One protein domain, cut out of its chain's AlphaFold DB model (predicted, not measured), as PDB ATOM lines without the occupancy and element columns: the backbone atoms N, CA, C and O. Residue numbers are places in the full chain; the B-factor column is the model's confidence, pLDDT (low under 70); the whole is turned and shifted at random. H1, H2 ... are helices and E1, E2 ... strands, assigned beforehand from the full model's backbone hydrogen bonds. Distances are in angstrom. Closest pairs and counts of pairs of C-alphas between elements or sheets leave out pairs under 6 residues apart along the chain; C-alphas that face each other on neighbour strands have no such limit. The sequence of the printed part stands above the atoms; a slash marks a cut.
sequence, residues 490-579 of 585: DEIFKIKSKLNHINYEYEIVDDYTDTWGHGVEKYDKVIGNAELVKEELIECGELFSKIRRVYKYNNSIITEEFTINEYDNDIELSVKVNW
ATOM      1  N   ASP A 490      77.363  42.246  57.388       65.56
ATOM      2  CA  ASP A 490      77.772  43.626  57.660       65.56
ATOM      3  C   ASP A 490      76.788  44.370  58.578       65.56
ATOM      4  O   ASP A 490      77.214  45.110  59.468       65.56
ATOM      5  N   GLU A 491      75.477  44.141  58.433       66.75
ATOM      6  CA  GLU A 491      74.463  44.728  59.320       66.75
ATOM      7  C   GLU A 491      74.555  44.139  60.724       66.75
ATOM      8  O   GLU A 491      74.546  44.877  61.707       66.75
ATOM      9  N   ILE A 492      74.739  42.821  60.829       65.75
ATOM     10  CA  ILE A 492      74.944  42.140  62.112       65.75
ATOM     11  C   ILE A 492      76.201  42.682  62.808       65.75
ATOM     12  O   ILE A 492      76.173  42.945  64.012       65.75
ATOM     13  N   PHE A 493      77.296  42.895  62.071       67.31
ATOM     14  CA  PHE A 493      78.512  43.511  62.606       67.31
ATOM     15  C   PHE A 493      78.283  44.963  63.041       67.31
ATOM     16  O   PHE A 493      78.719  45.339  64.131       67.31
ATOM     17  N   LYS A 494      77.563  45.766  62.248       70.06
ATOM     18  CA  LYS A 494      77.194  47.150  62.593       70.06
ATOM     19  C   LYS A 494      76.365  47.193  63.876       70.06
ATOM     20  O   LYS A 494      76.704  47.939  64.792       70.06
ATOM     21  N   ILE A 495      75.345  46.351  63.993       70.75
ATOM     22  CA  ILE A 495      74.523  46.230  65.199       70.75
ATOM     23  C   ILE A 495      75.372  45.842  66.413       70.75
ATOM     24  O   ILE A 495      75.321  46.513  67.443       70.75
ATOM     25  N   LYS A 496      76.190  44.790  66.287       68.31
ATOM     26  CA  LYS A 496      77.065  44.344  67.376       68.31
ATOM     27  C   LYS A 496      78.065  45.423  67.780       68.31
ATOM     28  O   LYS A 496      78.283  45.610  68.966       68.31
ATOM     29  N   SER A 497      78.611  46.189  66.833       72.62
ATOM     30  CA  SER A 497      79.490  47.323  67.144       72.62
ATOM     31  C   SER A 497      78.771  48.430  67.926       72.62
ATOM     32  O   SER A 497      79.314  48.891  68.925       72.62
ATOM     33  N   LYS A 498      77.530  48.791  67.552       72.69
ATOM     34  CA  LYS A 498      76.706  49.754  68.307       72.69
ATOM     35  C   LYS A 498      76.449  49.261  69.737       72.69
ATOM     36  O   LYS A 498      76.584  50.034  70.680       72.69
ATOM     37  N   LEU A 499      76.140  47.974  69.906       73.94
ATOM     38  CA  LEU A 499      75.895  47.372  71.221       73.94
ATOM     39  C   LEU A 499      77.168  47.136  72.046       73.94
ATOM     40  O   LEU A 499      77.084  47.136  73.267       73.94
ATOM     41  N   ASN A 500      78.342  46.974  71.429       70.81
ATOM     42  CA  ASN A 500      79.608  46.771  72.151       70.81
ATOM     43  C   ASN A 500      79.989  47.966  73.043       70.81
ATOM     44  O   ASN A 500      80.782  47.807  73.968       70.81
ATOM     45  N   HIS A 501      79.441  49.153  72.775       69.06
ATOM     46  CA  HIS A 501      79.622  50.336  73.619       69.06
ATOM     47  C   HIS A 501      78.687  50.363  74.838       69.06
ATOM     48  O   HIS A 501      78.891  51.171  75.742       69.06
ATOM     49  N   ILE A 502      77.685  49.482  74.882       71.88
ATOM     50  CA  ILE A 502      76.747  49.339  75.992       71.88
ATOM     51  C   ILE A 502      77.207  48.148  76.830       71.88
ATOM     52  O   ILE A 502      76.871  46.998  76.547       71.88
ATOM     53  N   ASN A 503      78.010  48.434  77.854       75.75
ATOM     54  CA  ASN A 503      78.458  47.436  78.816       75.75
ATOM     55  C   ASN A 503      77.844  47.741  80.183       75.75
ATOM     56  O   ASN A 503      78.236  48.706  80.837       75.75
ATOM     57  N   TYR A 504      76.856  46.946  80.581       85.06
ATOM     58  CA  TYR A 504      76.242  47.017  81.898       85.06
ATOM     59  C   TYR A 504      75.822  45.615  82.350       85.06
ATOM     60  O   TYR A 504      75.634  44.714  81.529       85.06
ATOM     61  N   GLU A 505      75.685  45.441  83.660       87.38
ATOM     62  CA  GLU A 505      75.283  44.185  84.286       87.38
ATOM     63  C   GLU A 505      73.950  44.365  85.017       87.38
ATOM     64  O   GLU A 505      73.595  45.464  85.446       87.38
ATOM     65  N   TYR A 506      73.198  43.273  85.147       92.88
ATOM     66  CA  TYR A 506      71.994  43.238  85.969       92.88
ATOM     67  C   TYR A 506      72.364  42.789  87.380       92.88
ATOM     68  O   TYR A 506      72.364  41.590  87.673       92.88
ATOM     69  N   GLU A 507      72.668  43.760  88.234       94.06
ATOM     70  CA  GLU A 507      72.934  43.531  89.653       94.06
ATOM     71  C   GLU A 507      71.643  43.211  90.409       94.06
ATOM     72  O   GLU A 507      70.608  43.864  90.249       94.06
ATOM     73  N   ILE A 508      71.712  42.188  91.256       93.38
ATOM     74  CA  ILE A 508      70.641  41.827  92.172       93.38
ATOM     75  C   ILE A 508      70.966  42.433  93.522       93.38
ATOM     76  O   ILE A 508      71.907  42.003  94.190       93.38
ATOM     77  N   VAL A 509      70.177  43.426  93.917       91.25
ATOM     78  CA  VAL A 509      70.354  44.134  95.182       91.25
ATOM     79  C   VAL A 509      69.381  43.598  96.220       91.25
ATOM     80  O   VAL A 509      68.194  43.409  95.963       91.25
ATOM     81  N   ASP A 510      69.920  43.348  97.400       89.62
ATOM     82  CA  ASP A 510      69.195  42.887  98.569       89.62
ATOM     83  C   ASP A 510      68.672  44.093  99.357       89.62
ATOM     84  O   ASP A 510      69.398  44.722 100.132       89.62
ATOM     85  N   ASP A 511      67.420  44.449  99.073       87.94
ATOM     86  CA  ASP A 511      66.733  45.607  99.636       87.94
ATOM     87  C   ASP A 511      65.924  45.220 100.886       87.94
ATOM     88  O   ASP A 511      64.908  44.531 100.806       87.94
ATOM     89  N   TYR A 512      66.389  45.684 102.049       83.81
ATOM     90  CA  TYR A 512      65.749  45.478 103.359       83.81
ATOM     91  C   TYR A 512      64.879  46.658 103.796       83.81
ATOM     92  O   TYR A 512      64.432  46.708 104.945       83.81
ATOM     93  N   THR A 513      64.736  47.661 102.938       87.62
ATOM     94  CA  THR A 513      64.132  48.937 103.301       87.62
ATOM     95  C   THR A 513      62.609  48.853 103.219       87.62
ATOM     96  O   THR A 513      62.036  47.935 102.627       87.62
ATOM     97  N   ASP A 514      61.927  49.787 103.879       89.44
ATOM     98  CA  ASP A 514      60.493  49.957 103.667       89.44
ATOM     99  C   ASP A 514      60.229  50.527 102.262       89.44
ATOM    100  O   ASP A 514      61.136  50.967 101.557       89.44
ATOM    101  N   THR A 515      58.968  50.563 101.829       91.00
ATOM    102  CA  THR A 515      58.624  51.051 100.481       91.00
ATOM    103  C   THR A 515      58.959  52.531 100.264       91.00
ATOM    104  O   THR A 515      59.049  52.977  99.122       91.00
ATOM    105  N   TRP A 516      59.143  53.298 101.339       92.81
ATOM    106  CA  TRP A 516      59.553  54.700 101.285       92.81
ATOM    107  C   TRP A 516      61.066  54.871 101.112       92.81
ATOM    108  O   TRP A 516      61.495  55.893 100.581       92.81
ATOM    109  N   GLY A 517      61.882  53.907 101.543       90.25
ATOM    110  CA  GLY A 517      63.335  54.043 101.580       90.25
ATOM    111  C   GLY A 517      63.790  55.099 102.592       90.25
ATOM    112  O   GLY A 517      64.691  55.887 102.294       90.25
ATOM    113  N   HIS A 518      63.152  55.174 103.766       85.75
ATOM    114  CA  HIS A 518      63.512  56.174 104.780       85.75
ATOM    115  C   HIS A 518      64.977  56.033 105.221       85.75
ATOM    116  O   HIS A 518      65.419  54.961 105.634       85.75
ATOM    117  N   GLY A 519      65.733  57.136 105.165       77.81
ATOM    118  CA  GLY A 519      67.144  57.170 105.570       77.81
ATOM    119  C   GLY A 519      68.103  56.435 104.625       77.81
ATOM    120  O   GLY A 519      69.247  56.188 105.000       77.81
ATOM    121  N   VAL A 520      67.655  56.077 103.417       82.94
ATOM    122  CA  VAL A 520      68.463  55.361 102.422       82.94
ATOM    123  C   VAL A 520      69.123  56.355 101.475       82.94
ATOM    124  O   VAL A 520      68.444  57.103 100.780       82.94
ATOM    125  N   GLU A 521      70.454  56.343 101.403       81.56
ATOM    126  CA  GLU A 521      71.203  57.145 100.422       81.56
ATOM    127  C   GLU A 521      71.484  56.376  99.122       81.56
ATOM    128  O   GLU A 521      71.570  56.973  98.049       81.56
ATOM    129  N   LYS A 522      71.640  55.049  99.207       86.56
ATOM    130  CA  LYS A 522      71.946  54.162  98.075       86.56
ATOM    131  C   LYS A 522      71.518  52.719  98.350       86.56
ATOM    132  O   LYS A 522      71.465  52.294  99.500       86.56
ATOM    133  N   TYR A 523      71.289  51.971  97.272       86.44
ATOM    134  CA  TYR A 523      70.978  50.540  97.275       86.44
ATOM    135  C   TYR A 523      72.183  49.760  96.726       86.44
ATOM    136  O   TYR A 523      72.267  49.526  95.526       86.44
ATOM    137  N   ASP A 524      73.154  49.417  97.576       88.75
ATOM    138  CA  ASP A 524      74.466  48.895  97.149       88.75
ATOM    139  C   ASP A 524      74.815  47.498  97.686       88.75
ATOM    140  O   ASP A 524      75.921  46.998  97.471       88.75
ATOM    141  N   LYS A 525      73.873  46.825  98.355       91.56
ATOM    142  CA  LYS A 525      74.059  45.446  98.820       91.56
ATOM    143  C   LYS A 525      73.793  44.443  97.694       91.56
ATOM    144  O   LYS A 525      72.775  43.755  97.676       91.56
ATOM    145  N   VAL A 526      74.721  44.368  96.747       94.00
ATOM    146  CA  VAL A 526      74.674  43.406  95.638       94.00
ATOM    147  C   VAL A 526      74.888  41.983  96.171       94.00
ATOM    148  O   VAL A 526      75.887  41.703  96.833       94.00
ATOM    149  N   ILE A 527      73.950  41.077  95.888       94.44
ATOM    150  CA  ILE A 527      73.987  39.657  96.293       94.44
ATOM    151  C   ILE A 527      74.203  38.695  95.124       94.44
ATOM    152  O   ILE A 527      74.392  37.496  95.334       94.44
ATOM    153  N   GLY A 528      74.197  39.202  93.898       94.62
ATOM    154  CA  GLY A 528      74.464  38.417  92.704       94.62
ATOM    155  C   GLY A 528      74.239  39.227  91.441       94.62
ATOM    156  O   GLY A 528      73.819  40.378  91.503       94.62
ATOM    157  N   ASN A 529      74.493  38.597  90.299       95.75
ATOM    158  CA  ASN A 529      74.264  39.169  88.979       95.75
ATOM    159  C   ASN A 529      73.425  38.200  88.150       95.75
ATOM    160  O   ASN A 529      73.569  36.982  88.284       95.75
ATOM    161  N   ALA A 530      72.549  38.722  87.294       96.25
ATOM    162  CA  ALA A 530      71.873  37.885  86.313       96.25
ATOM    163  C   ALA A 530      72.830  37.547  85.161       96.25
ATOM    164  O   ALA A 530      73.487  38.421  84.597       96.25
ATOM    165  N   GLU A 531      72.881  36.275  84.778       96.31
ATOM    166  CA  GLU A 531      73.768  35.787  83.724       96.31
ATOM    167  C   GLU A 531      73.049  35.777  82.377       96.31
ATOM    168  O   GLU A 531      71.905  35.323  82.282       96.31
ATOM    169  N   LEU A 532      73.717  36.239  81.316       94.94
ATOM    170  CA  LEU A 532      73.203  36.136  79.950       94.94
ATOM    171  C   LEU A 532      73.152  34.660  79.535       94.94
ATOM    172  O   LEU A 532      74.187  34.015  79.383       94.94
ATOM    173  N   VAL A 533      71.952  34.134  79.298       96.88
ATOM    174  CA  VAL A 533      71.747  32.733  78.886       96.88
ATOM    175  C   VAL A 533      71.366  32.589  77.416       96.88
ATOM    176  O   VAL A 533      71.469  31.497  76.858       96.88
ATOM    177  N   LYS A 534      70.891  33.667  76.780       95.44
ATOM    178  CA  LYS A 534      70.443  33.644  75.383       95.44
ATOM    179  C   LYS A 534      70.564  35.020  74.737       95.44
ATOM    180  O   LYS A 534      70.129  36.005  75.325       95.44
ATOM    181  N   GLU A 535      71.057  35.072  73.505       92.50
ATOM    182  CA  GLU A 535      70.986  36.248  72.631       92.50
ATOM    183  C   GLU A 535      70.418  35.811  71.276       92.50
ATOM    184  O   GLU A 535      70.868  34.819  70.702       92.50
ATOM    185  N   GLU A 536      69.407  36.523  70.779       91.69
ATOM    186  CA  GLU A 536      68.733  36.224  69.515       91.69
ATOM    187  C   GLU A 536      68.502  37.495  68.702       91.69
ATOM    188  O   GLU A 536      67.977  38.488  69.205       91.69
ATOM    189  N   LEU A 537      68.835  37.445  67.414       88.44
ATOM    190  CA  LEU A 537      68.439  38.463  66.447       88.44
ATOM    191  C   LEU A 537      66.985  38.201  66.033       88.44
ATOM    192  O   LEU A 537      66.698  37.188  65.395       88.44
ATOM    193  N   ILE A 538      66.073  39.085  66.438       89.69
ATOM    194  CA  ILE A 538      64.625  38.950  66.212       89.69
ATOM    195  C   ILE A 538      64.233  39.522  64.853       89.69
ATOM    196  O   ILE A 538      63.504  38.882  64.103       89.69
ATOM    197  N   GLU A 539      64.734  40.712  64.533       87.19
ATOM    198  CA  GLU A 539      64.547  41.362  63.236       87.19
ATOM    199  C   GLU A 539      65.890  41.941  62.788       87.19
ATOM    200  O   GLU A 539      66.637  42.479  63.604       87.19
ATOM    201  N   CYS A 540      66.200  41.813  61.501       83.94
ATOM    202  CA  CYS A 540      67.408  42.359  60.894       83.94
ATOM    203  C   CYS A 540      67.034  43.021  59.579       83.94
ATOM    204  O   CYS A 540      66.392  42.385  58.737       83.94
ATOM    205  N   GLY A 541      67.464  44.261  59.417       80.38
ATOM    206  CA  GLY A 541      67.417  44.964  58.150       80.38
ATOM    207  C   GLY A 541      68.005  46.362  58.263       80.38
ATOM    208  O   GLY A 541      68.354  46.830  59.353       80.38
ATOM    209  N   GLU A 542      68.096  47.006  57.104       80.69
ATOM    210  CA  GLU A 542      68.794  48.273  56.896       80.69
ATOM    211  C   GLU A 542      68.255  49.399  57.784       80.69
ATOM    212  O   GLU A 542      69.037  50.112  58.412       80.69
ATOM    213  N   LEU A 543      66.925  49.528  57.873       84.44
ATOM    214  CA  LEU A 543      66.259  50.619  58.591       84.44
ATOM    215  C   LEU A 543      66.156  50.333  60.087       84.44
ATOM    216  O   LEU A 543      66.265  51.241  60.913       84.44
ATOM    217  N   PHE A 544      65.891  49.073  60.422       86.38
ATOM    218  CA  PHE A 544      65.472  48.650  61.746       86.38
ATOM    219  C   PHE A 544      66.008  47.262  62.058       86.38
ATOM    220  O   PHE A 544      65.851  46.319  61.278       86.38
ATOM    221  N   SER A 545      66.564  47.106  63.253       87.31
ATOM    222  CA  SER A 545      66.965  45.804  63.768       87.31
ATOM    223  C   SER A 545      66.601  45.652  65.236       87.31
ATOM    224  O   SER A 545      66.635  46.610  66.007       87.31
ATOM    225  N   LYS A 546      66.269  44.420  65.627       89.50
ATOM    226  CA  LYS A 546      65.892  44.073  66.992       89.50
ATOM    227  C   LYS A 546      66.674  42.867  67.488       89.50
ATOM    228  O   LYS A 546      66.619  41.798  66.879       89.50
ATOM    229  N   ILE A 547      67.330  43.016  68.635       90.69
ATOM    230  CA  ILE A 547      68.020  41.928  69.337       90.69
ATOM    231  C   ILE A 547      67.355  41.702  70.684       90.69
ATOM    232  O   ILE A 547      67.071  42.651  71.407       90.69
ATOM    233  N   ARG A 548      67.142  40.435  71.035       93.50
ATOM    234  CA  ARG A 548      66.668  40.019  72.349       93.50
ATOM    235  C   ARG A 548      67.790  39.353  73.127       93.50
ATOM    236  O   ARG A 548      68.401  38.406  72.638       93.50
ATOM    237  N   ARG A 549      67.991  39.787  74.365       94.00
ATOM    238  CA  ARG A 549      68.827  39.114  75.356       94.00
ATOM    239  C   ARG A 549      67.958  38.568  76.475       94.00
ATOM    240  O   ARG A 549      66.993  39.201  76.900       94.00
ATOM    241  N   VAL A 550      68.274  37.367  76.936       96.50
ATOM    242  CA  VAL A 550      67.609  36.739  78.075       96.50
ATOM    243  C   VAL A 550      68.657  36.466  79.131       96.50
ATOM    244  O   VAL A 550      69.613  35.732  78.881       96.50
ATOM    245  N   TYR A 551      68.440  37.034  80.309       96.81
ATOM    246  CA  TYR A 551      69.257  36.822  81.489       96.81
ATOM    247  C   TYR A 551      68.495  35.981  82.507       96.81
ATOM    248  O   TYR A 551      67.260  36.026  82.582       96.81
ATOM    249  N   LYS A 552      69.238  35.214  83.298       97.44
ATOM    250  CA  LYS A 552      68.694  34.362  84.348       97.44
ATOM    251  C   LYS A 552      69.402  34.635  85.667       97.44
ATOM    252  O   LYS A 552      70.624  34.697  85.719       97.44
ATOM    253  N   TYR A 553      68.618  34.726  86.731       96.38
ATOM    254  CA  TYR A 553      69.098  34.676  88.108       96.38
ATOM    255  C   TYR A 553      68.217  33.683  88.857       96.38
ATOM    256  O   TYR A 553      67.018  33.917  88.971       96.38
ATOM    257  N   ASN A 554      68.772  32.547  89.293       95.00
ATOM    258  CA  ASN A 554      68.029  31.449  89.928       95.00
ATOM    259  C   ASN A 554      66.748  31.039  89.160       95.00
ATOM    260  O   ASN A 554      66.842  30.362  88.134       95.00
ATOM    261  N   ASN A 555      65.560  31.421  89.646       94.94
ATOM    262  CA  ASN A 555      64.256  31.111  89.045       94.94
ATOM    263  C   ASN A 555      63.657  32.298  88.275       94.94
ATOM    264  O   ASN A 555      62.592  32.175  87.666       94.94
ATOM    265  N   SER A 556      64.330  33.443  88.296       96.75
ATOM    266  CA  SER A 556      63.901  34.684  87.666       96.75
ATOM    267  C   SER A 556      64.502  34.851  86.277       96.75
ATOM    268  O   SER A 556      65.619  34.410  85.991       96.75
ATOM    269  N   ILE A 557      63.735  35.495  85.398       97.44
ATOM    270  CA  ILE A 557      64.118  35.747  84.007       97.44
ATOM    271  C   ILE A 557      63.984  37.238  83.724       97.44
ATOM    272  O   ILE A 557      62.932  37.828  83.974       97.44
ATOM    273  N   ILE A 558      65.026  37.823  83.143       97.06
ATOM    274  CA  ILE A 558      65.017  39.183  82.610       97.06
ATOM    275  C   ILE A 558      65.109  39.065  81.092       97.06
ATOM    276  O   ILE A 558      66.016  38.431  80.563       97.06
ATOM    277  N   THR A 559      64.132  39.615  80.382       96.81
ATOM    278  CA  THR A 559      64.137  39.695  78.919       96.81
ATOM    279  C   THR A 559      64.337  41.141  78.514       96.81
ATOM    280  O   THR A 559      63.516  41.993  78.839       96.81
ATOM    281  N   GLU A 560      65.414  41.391  77.794       94.75
ATOM    282  CA  GLU A 560      65.771  42.678  77.225       94.75
ATOM    283  C   GLU A 560      65.594  42.618  75.707       94.75
ATOM    284  O   GLU A 560      65.992  41.644  75.067       94.75
ATOM    285  N   GLU A 561      65.012  43.661  75.124       93.94
ATOM    286  CA  GLU A 561      64.970  43.877  73.683       93.94
ATOM    287  C   GLU A 561      65.589  45.230  73.344       93.94
ATOM    288  O   GLU A 561      65.070  46.268  73.757       93.94
ATOM    289  N   PHE A 562      66.665  45.201  72.561       90.88
ATOM    290  CA  PHE A 562      67.242  46.377  71.923       90.88
ATOM    291  C   PHE A 562      66.594  46.588  70.566       90.88
ATOM    292  O   PHE A 562      66.621  45.690  69.720       90.88
ATOM    293  N   THR A 563      66.082  47.787  70.344       88.38
ATOM    294  CA  THR A 563      65.651  48.283  69.041       88.38
ATOM    295  C   THR A 563      66.678  49.303  68.560       88.38
ATOM    296  O   THR A 563      66.978  50.278  69.249       88.38
ATOM    297  N   ILE A 564      67.238  49.060  67.375       86.19
ATOM    298  CA  ILE A 564      68.277  49.894  66.775       86.19
ATOM    299  C   ILE A 564      67.758  50.413  65.445       86.19
ATOM    300  O   ILE A 564      67.472  49.637  64.531       86.19
ATOM    301  N   ASN A 565      67.709  51.735  65.345       84.06
ATOM    302  CA  ASN A 565      67.304  52.435  64.141       84.06
ATOM    303  C   ASN A 565      68.544  52.877  63.349       84.06
ATOM    304  O   ASN A 565      69.621  53.138  63.904       84.06
ATOM    305  N   GLU A 566      68.407  52.962  62.027       77.50
ATOM    306  CA  GLU A 566      69.461  53.499  61.161       77.50
ATOM    307  C   GLU A 566      69.666  55.004  61.377       77.50
ATOM    308  O   GLU A 566      70.796  55.491  61.373       77.50
ATOM    309  N   TYR A 567      68.557  55.720  61.571       75.94
ATOM    310  CA  TYR A 567      68.504  57.179  61.529       75.94
ATOM    311  C   TYR A 567      68.659  57.868  62.878       75.94
ATOM    312  O   TYR A 567      68.955  59.062  62.892       75.94
ATOM    313  N   ASP A 568      68.466  57.130  63.967       71.38
ATOM    314  CA  ASP A 568      68.607  57.652  65.317       71.38
ATOM    315  C   ASP A 568      69.934  57.186  65.912       71.38
ATOM    316  O   ASP A 568      70.396  56.055  65.704       71.38
ATOM    317  N   ASN A 569      70.554  58.084  66.671       74.00
ATOM    318  CA  ASN A 569      71.705  57.730  67.498       74.00
ATOM    319  C   ASN A 569      71.278  57.011  68.783       74.00
ATOM    320  O   ASN A 569      72.124  56.425  69.457       74.00
ATOM    321  N   ASP A 570      69.981  57.034  69.092       80.19
ATOM    322  CA  ASP A 570      69.414  56.410  70.273       80.19
ATOM    323  C   ASP A 570      69.165  54.915  70.042       80.19
ATOM    324  O   ASP A 570      68.884  54.453  68.932       80.19
ATOM    325  N   ILE A 571      69.285  54.150  71.122       84.88
ATOM    326  CA  ILE A 571      68.951  52.729  71.167       84.88
ATOM    327  C   ILE A 571      67.800  52.597  72.152       84.88
ATOM    328  O   ILE A 571      67.944  52.923  73.331       84.88
ATOM    329  N   GLU A 572      66.653  52.130  71.671       89.19
ATOM    330  CA  GLU A 572      65.515  51.863  72.542       89.19
ATOM    331  C   GLU A 572      65.722  50.511  73.231       89.19
ATOM    332  O   GLU A 572      66.033  49.502  72.593       89.19
ATOM    333  N   LEU A 573      65.536  50.504  74.548       90.62
ATOM    334  CA  LEU A 573      65.665  49.332  75.399       90.62
ATOM    335  C   LEU A 573      64.329  49.037  76.087       90.62
ATOM    336  O   LEU A 573      63.841  49.824  76.898       90.62
ATOM    337  N   SER A 574      63.762  47.864  75.810       93.31
ATOM    338  CA  SER A 574      62.605  47.330  76.528       93.31
ATOM    339  C   SER A 574      63.029  46.185  77.444       93.31
ATOM    340  O   SER A 574      63.467  45.141  76.968       93.31
ATOM    341  N   VAL A 575      62.814  46.340  78.751       93.75
ATOM    342  CA  VAL A 575      63.115  45.308  79.756       93.75
ATOM    343  C   VAL A 575      61.828  44.760  80.365       93.75
ATOM    344  O   VAL A 575      60.948  45.504  80.805       93.75
ATOM    345  N   LYS A 576      61.728  43.433  80.432       94.88
ATOM    346  CA  LYS A 576      60.674  42.705  81.137       94.88
ATOM    347  C   LYS A 576      61.300  41.772  82.161       94.88
ATOM    348  O   LYS A 576      62.051  40.870  81.805       94.88
ATOM    349  N   VAL A 577      60.924  41.946  83.422       94.25
ATOM    350  CA  VAL A 577      61.377  41.097  84.528       94.25
ATOM    351  C   VAL A 577      60.237  40.178  84.954       94.25
ATOM    352  O   VAL A 577      59.142  40.639  85.271       94.25
ATOM    353  N   ASN A 578      60.490  38.871  84.956       95.25
ATOM    354  CA  ASN A 578      59.658  37.874  85.620       95.25
ATOM    355  C   ASN A 578      60.381  37.420  86.892       95.25
ATOM    356  O   ASN A 578      61.226  36.521  86.847       95.25
ATOM    357  N   TRP A 579      60.076  38.097  87.997       92.62
ATOM    358  CA  TRP A 579      60.720  37.879  89.288       92.62
ATOM    359  C   TRP A 579      60.035  36.745  90.058       92.62
ATOM    360  O   TRP A 579      58.865  36.861  90.412       92.62
TER     361      TRP A 579
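Overview. This is residues 490 to 579 of the 585 residues of the protein "Alpha-mann_mid domain-containing protein" of Chlorobi bacterium (UniProt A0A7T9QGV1). A twisted sheet of four long strands, E3 to E6, has one short helix, H1, over one face and its other face bare. Beyond one end of the sheet lies a small hairpin, E1 and E2, with residues 514 to 522 of its loop sticking out. The printed part has 90 residues, with one named helix and six named strands in the order H1 E1 E2 E3 E4 E5 E6 along the chain; of the 55 residues in named elements 44 are in strands, and the class is mostly strand; the large sheet, in the order E3 - E4 - E5 - E6, is antiparallel. It is loose, with a radius of gyration of the C-alphas of 16.2 A, and elongated, spanning 49 by 27 by 18 A.

Along the chain. H1, residues 490 to 500, begins at C-alpha 490 (77.772, 43.626, 57.660) and is 14.9 A long. E1 is residues 507 to 509 and E2 residues 526 to 529. E3, residues 531 to 539, measures 23.1 A; E4, residues 544 to 553, 30.1 A; E5, residues 556 to 565, 29.7 A. E6, residues 571 to 578, measures 22.7 A and ends at C-alpha 578 (59.658, 37.874, 85.620).

Arrangement. E3 to E6 form a meander, each strand the antiparallel neighbour of the one before. N 536 and O 548 of E3 and E4 are 2.8 A apart, N 549 and O 560 of E4 and E5 2.8 A, and N 559 and O 576 of E5 and E6 2.8 A. H1 is on this sheet at a height of 9.9 A, over E4 and E5, slantwise at 47 degrees to E4 on the local plane; its closest C-alphas to E5 are Ile 495 and Ile 564, 7.4 A apart. In H1 every O i to N i+4 pair is within hydrogen-bond range. In the antiparallel hairpin E1 and E2, N 508 and O 528 are 2.8 A apart. E2 runs on into E3 at 47 degrees.

Size, cuts and confidence. The C-alphas farthest apart, Asp 490 and Gly 519, are 50.9 A apart. The printed part has no cut; the link E1 to E2, 16 residues, is long. Mean pLDDT of the printed part is 86.8, with residues 490 to 493, 496 and 501 under 70.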